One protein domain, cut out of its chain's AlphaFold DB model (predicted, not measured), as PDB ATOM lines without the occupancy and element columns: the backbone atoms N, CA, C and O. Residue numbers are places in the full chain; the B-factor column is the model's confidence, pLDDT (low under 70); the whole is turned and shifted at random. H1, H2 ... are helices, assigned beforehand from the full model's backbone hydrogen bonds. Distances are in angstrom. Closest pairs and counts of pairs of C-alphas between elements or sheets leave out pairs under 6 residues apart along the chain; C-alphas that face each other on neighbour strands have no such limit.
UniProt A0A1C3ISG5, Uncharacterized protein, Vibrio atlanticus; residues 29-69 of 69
ATOM      1  N   LYS A  29     -14.043 -43.137 -31.085       82.12
ATOM      2  CA  LYS A  29     -12.846 -42.298 -30.897       82.12
ATOM      3  C   LYS A  29     -12.415 -42.207 -29.436       82.12
ATOM      4  O   LYS A  29     -11.225 -42.140 -29.140       82.12
ATOM      5  N   LYS A  30     -13.378 -42.182 -28.505       84.38
ATOM      6  CA  LYS A  30     -13.064 -42.208 -27.067       84.38
ATOM      7  C   LYS A  30     -12.465 -43.553 -26.662       84.38
ATOM      8  O   LYS A  30     -11.528 -43.563 -25.870       84.38
ATOM      9  N   LEU A  31     -12.983 -44.655 -27.205       83.56
ATOM     10  CA  LEU A  31     -12.459 -45.992 -26.943       83.56
ATOM     11  C   LEU A  31     -11.046 -46.162 -27.510       83.56
ATOM     12  O   LEU A  31     -10.162 -46.582 -26.776       83.56
ATOM     13  N   GLU A  32     -10.815 -45.776 -28.765       83.31
ATOM     14  CA  GLU A  32      -9.490 -45.796 -29.401       83.31
ATOM     15  C   GLU A  32      -8.468 -45.015 -28.577       83.31
ATOM     16  O   GLU A  32      -7.395 -45.532 -28.271       83.31
ATOM     17  N   LYS A  33      -8.831 -43.800 -28.141       86.38
ATOM     18  CA  LYS A  33      -7.982 -43.001 -27.258       86.38
ATOM     19  C   LYS A  33      -7.698 -43.735 -25.944       86.38
ATOM     20  O   LYS A  33      -6.545 -43.823 -25.548       86.38
ATOM     21  N   SER A  34      -8.725 -44.284 -25.293       87.31
ATOM     22  CA  SER A  34      -8.562 -44.991 -24.018       87.31
ATOM     23  C   SER A  34      -7.689 -46.240 -24.141       87.31
ATOM     24  O   SER A  34      -6.901 -46.511 -23.242       87.31
ATOM     25  N   ILE A  35      -7.819 -47.000 -25.231       87.38
ATOM     26  CA  ILE A  35      -6.955 -48.151 -25.512       87.38
ATOM     27  C   ILE A  35      -5.515 -47.669 -25.672       87.38
ATOM     28  O   ILE A  35      -4.616 -48.227 -25.052       87.38
ATOM     29  N   PHE A  36      -5.299 -46.615 -26.459       89.38
ATOM     30  CA  PHE A  36      -3.964 -46.081 -26.700       89.38
ATOM     31  C   PHE A  36      -3.313 -45.561 -25.407       89.38
ATOM     32  O   PHE A  36      -2.168 -45.897 -25.118       89.38
ATOM     33  N   ASP A  37      -4.060 -44.821 -24.588       89.75
ATOM     34  CA  ASP A  37      -3.605 -44.336 -23.281       89.75
ATOM     35  C   ASP A  37      -3.259 -45.507 -22.337       89.75
ATOM     36  O   ASP A  37      -2.226 -45.476 -21.668       89.75
ATOM     37  N   ASN A  38      -4.057 -46.582 -22.335       92.06
ATOM     38  CA  ASN A  38      -3.769 -47.779 -21.540       92.06
ATOM     39  C   ASN A  38      -2.501 -48.502 -22.003       92.06
ATOM     40  O   ASN A  38      -1.729 -48.949 -21.162       92.06
ATOM     41  N   VAL A  39      -2.250 -48.591 -23.314       91.94
ATOM     42  CA  VAL A  39      -1.000 -49.171 -23.833       91.94
ATOM     43  C   VAL A  39       0.203 -48.358 -23.351       91.94
ATOM     44  O   VAL A  39       1.193 -48.948 -22.922       91.94
ATOM     45  N   ARG A  40       0.115 -47.017 -23.358       92.81
ATOM     46  CA  ARG A  40       1.177 -46.157 -22.806       92.81
ATOM     47  C   ARG A  40       1.445 -46.490 -21.343       92.81
ATOM     48  O   ARG A  40       2.591 -46.709 -20.964       92.81
ATOM     49  N   LEU A  41       0.379 -46.545 -20.547       92.81
ATOM     50  CA  LEU A  41       0.463 -46.842 -19.124       92.81
ATOM     51  C   LEU A  41       1.065 -48.229 -18.871       92.81
ATOM     52  O   LEU A  41       1.889 -48.366 -17.977       92.81
ATOM     53  N   SER A  42       0.702 -49.246 -19.658       93.00
ATOM     54  CA  SER A  42       1.289 -50.587 -19.551       93.00
ATOM     55  C   SER A  42       2.808 -50.562 -19.732       93.00
ATOM     56  O   SER A  42       3.517 -51.124 -18.903       93.00
ATOM     57  N   PHE A  43       3.316 -49.840 -20.736       92.56
ATOM     58  CA  PHE A  43       4.761 -49.668 -20.910       92.56
ATOM     59  C   PHE A  43       5.413 -48.958 -19.716       92.56
ATOM     60  O   PHE A  43       6.477 -49.371 -19.255       92.56
ATOM     61  N   GLU A  44       4.776 -47.912 -19.187       91.62
ATOM     62  CA  GLU A  44       5.279 -47.188 -18.013       91.62
ATOM     63  C   GLU A  44       5.314 -48.084 -16.759       91.62
ATOM     64  O   GLU A  44       6.290 -48.043 -16.006       91.62
ATOM     65  N   LEU A  45       4.302 -48.938 -16.565       93.31
ATOM     66  CA  LEU A  45       4.236 -49.921 -15.474       93.31
ATOM     67  C   LEU A  45       5.299 -51.023 -15.599       93.31
ATOM     68  O   LEU A  45       5.808 -51.495 -14.585       93.31
ATOM     69  N   GLU A  46       5.672 -51.397 -16.822       94.19
ATOM     70  CA  GLU A  46       6.793 -52.304 -17.111       94.19
ATOM     71  C   GLU A  46       8.171 -51.632 -16.924       94.19
ATOM     72  O   GLU A  46       9.212 -52.278 -17.033       94.19
ATOM     73  N   GLY A  47       8.199 -50.333 -16.598       93.25
ATOM     74  CA  GLY A  47       9.417 -49.560 -16.355       93.25
ATOM     75  C   GLY A  47      10.000 -48.897 -17.605       93.25
ATOM     76  O   GLY A  47      11.076 -48.292 -17.538       93.25
ATOM     77  N   HIS A  48       9.307 -48.956 -18.743       92.81
ATOM     78  CA  HIS A  48       9.727 -48.278 -19.963       92.81
ATOM     79  C   HIS A  48       9.389 -46.786 -19.893       92.81
ATOM     80  O   HIS A  48       8.230 -46.379 -19.843       92.81
ATOM     81  N   LYS A  49      10.417 -45.935 -19.944       88.56
ATOM     82  CA  LYS A  49      10.234 -44.487 -20.089       88.56
ATOM     83  C   LYS A  49      10.139 -44.135 -21.566       88.56
ATOM     84  O   LYS A  49      11.159 -44.034 -22.244       88.56
ATOM     85  N   ILE A  50       8.920 -43.933 -22.057       87.38
ATOM     86  CA  ILE A  50       8.687 -43.458 -23.420       87.38
ATOM     87  C   ILE A  50       8.507 -41.939 -23.385       87.38
ATOM     88  O   ILE A  50       7.662 -41.419 -22.657       87.38
ATOM     89  N   SER A  51       9.316 -41.215 -24.160       92.56
ATOM     90  CA  SER A  51       9.180 -39.763 -24.277       92.56
ATOM     91  C   SER A  51       7.877 -39.392 -24.993       92.56
ATOM     92  O   SER A  51       7.395 -40.135 -25.850       92.56
ATOM     93  N   ASP A  52       7.325 -38.206 -24.724       91.19
ATOM     94  CA  ASP A  52       6.138 -37.727 -25.452       91.19
ATOM     95  C   ASP A  52       6.380 -37.628 -26.967       91.19
ATOM     96  O   ASP A  52       5.473 -37.860 -27.769       91.19
ATOM     97  N   ALA A  53       7.614 -37.314 -27.374       94.69
ATOM     98  CA  ALA A  53       7.996 -37.244 -28.780       94.69
ATOM     99  C   ALA A  53       7.947 -38.624 -29.453       94.69
ATOM    100  O   ALA A  53       7.409 -38.752 -30.556       94.69
ATOM    101  N   ASP A  54       8.462 -39.659 -28.788       92.12
ATOM    102  CA  ASP A  54       8.441 -41.026 -29.309       92.12
ATOM    103  C   ASP A  54       7.031 -41.612 -29.277       92.12
ATOM    104  O   ASP A  54       6.590 -42.208 -30.261       92.12
ATOM    105  N   TRP A  55       6.264 -41.334 -28.222       92.50
ATOM    106  CA  TRP A  55       4.858 -41.722 -28.152       92.50
ATOM    107  C   TRP A  55       4.040 -41.114 -29.297       92.50
ATOM    108  O   TRP A  55       3.258 -41.799 -29.959       92.50
ATOM    109  N   LYS A  56       4.285 -39.838 -29.623       92.31
ATOM    110  CA  LYS A  56       3.656 -39.162 -30.765       92.31
ATOM    111  C   LYS A  56       4.027 -39.802 -32.107       92.31
ATOM    112  O   LYS A  56       3.185 -39.853 -33.006       92.31
ATOM    113  N   ARG A  57       5.257 -40.305 -32.267       94.06
ATOM    114  CA  ARG A  57       5.671 -41.043 -33.476       94.06
ATOM    115  C   ARG A  57       4.919 -42.366 -33.606       94.06
ATOM    116  O   ARG A  57       4.413 -42.648 -34.691       94.06
ATOM    117  N   ILE A  58       4.792 -43.123 -32.514       90.19
ATOM    118  CA  ILE A  58       4.019 -44.375 -32.467       90.19
ATOM    119  C   ILE A  58       2.551 -44.103 -32.814       90.19
ATOM    120  O   ILE A  58       1.989 -44.773 -33.679       90.19
ATOM    121  N   ALA A  59       1.951 -43.066 -32.220       88.56
ATOM    122  CA  ALA A  59       0.576 -42.662 -32.512       88.56
ATOM    123  C   ALA A  59       0.374 -42.337 -33.998       88.56
ATOM    124  O   ALA A  59      -0.584 -42.794 -34.621       88.56
ATOM    125  N   ASN A  60       1.301 -41.588 -34.597       91.38
ATOM    126  CA  ASN A  60       1.223 -41.244 -36.013       91.38
ATOM    127  C   ASN A  60       1.384 -42.475 -36.924       91.38
ATOM    128  O   ASN A  60       0.670 -42.607 -37.916       91.38
ATOM    129  N   ALA A  61       2.291 -43.398 -36.587       89.56
ATOM    130  CA  ALA A  61       2.448 -44.654 -37.318       89.56
ATOM    131  C   ALA A  61       1.182 -45.526 -37.236       89.56
ATOM    132  O   ALA A  61       0.727 -46.022 -38.265       89.56
ATOM    133  N   SER A  62       0.578 -45.638 -36.049       86.44
ATOM    134  CA  SER A  62      -0.690 -46.348 -35.833       86.44
ATOM    135  C   SER A  62      -1.824 -45.755 -36.678       86.44
ATOM    136  O   SER A  62      -2.491 -46.480 -37.413       86.44
ATOM    137  N   ASN A  63      -1.971 -44.425 -36.685       85.69
ATOM    138  CA  ASN A  63      -2.965 -43.739 -37.518       85.69
ATOM    139  C   ASN A  63      -2.749 -43.992 -39.017       85.69
ATOM    140  O   ASN A  63      -3.709 -44.192 -39.758       85.69
ATOM    141  N   ARG A  64      -1.490 -43.995 -39.478       87.88
ATOM    142  CA  ARG A  64      -1.159 -44.310 -40.876       87.88
ATOM    143  C   ARG A  64      -1.495 -45.755 -41.233       87.88
ATOM    144  O   ARG A  64      -1.957 -45.986 -42.342       87.88
ATOM    145  N   LEU A  65      -1.271 -46.699 -40.321       84.94
ATOM    146  CA  LEU A  65      -1.616 -48.104 -40.526       84.94
ATOM    147  C   LEU A  65      -3.135 -48.300 -40.576       84.94
ATOM    148  O   LEU A  65      -3.625 -48.953 -41.487       84.94
ATOM    149  N   ALA A  66      -3.875 -47.680 -39.654       79.06
ATOM    150  CA  ALA A  66      -5.336 -47.723 -39.637       79.06
ATOM    151  C   ALA A  66      -5.961 -47.126 -40.909       79.06
ATOM    152  O   ALA A  66      -7.005 -47.585 -41.345       79.06
ATOM    153  N   ALA A  67      -5.317 -46.136 -41.534       82.25
ATOM    154  CA  ALA A  67      -5.792 -45.546 -42.785       82.25
ATOM    155  C   ALA A  67      -5.625 -46.456 -44.023       82.25
ATOM    156  O   ALA A  67      -6.158 -46.128 -45.083       82.25
ATOM    157  N   LEU A  68      -4.867 -47.554 -43.918       80.06
ATOM    158  CA  LEU A  68      -4.635 -48.509 -45.010       80.06
ATOM    159  C   LEU A  68      -5.594 -49.711 -44.985       80.06
ATOM    160  O   LEU A  68      -5.565 -50.511 -45.921       80.06
ATOM    161  N   ILE A  69      -6.394 -49.856 -43.926       59.28
ATOM    162  CA  ILE A  69      -7.279 -51.000 -43.655       59.28
ATOM    163  C   ILE A  69      -8.730 -50.516 -43.704       59.28
ATOM    164  O   ILE A  69      -9.570 -51.235 -44.292       59.28
TER     165      ILE A  69
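This is residues 29 to 69 of the 69 residues of an uncharacterized protein of Vibrio atlanticus (UniProt A0A1C3ISG5). Two helices, H1 and then H2, make a loose U: the chain folds back through residues 46 to 51, and H2 crosses H1 askew, with a gap between them. The printed part has 41 residues, with two named helices and no named strand; the class is all helix. It is only just loose, close to compact, with a radius of gyration of the C-alphas of 11.0 A, and elongated, spanning 32 by 20 by 13 A.

H1, residues 29 to 45, begins at C-alpha 29 (-12.846, -42.298, -30.897) and is 24.2 A long from first to last C-alpha. H2, residues 52 to 66, is 20.8 A long and ends at C-alpha 66 (-5.336, -47.723, -39.637).

H1 and H2 are close but not clearly touching; their closest C-alphas, those of Arg 40 and Trp 55, are 7.9 A apart. They run opposite ways at a steep tilt of 45 degrees. In H1 and H2 every O i to N i+4 pair is within hydrogen-bond range.

The C-alphas farthest apart, those of Gly 47 and Ile 69, are 32.0 A apart. The link from H1 to H2 is short, and the printed part has no cut. Residues 29 to 35, 42 to 47 and 63 to 69 stand free. Mean pLDDT of the printed part is 88.4; residue 69 is under 70.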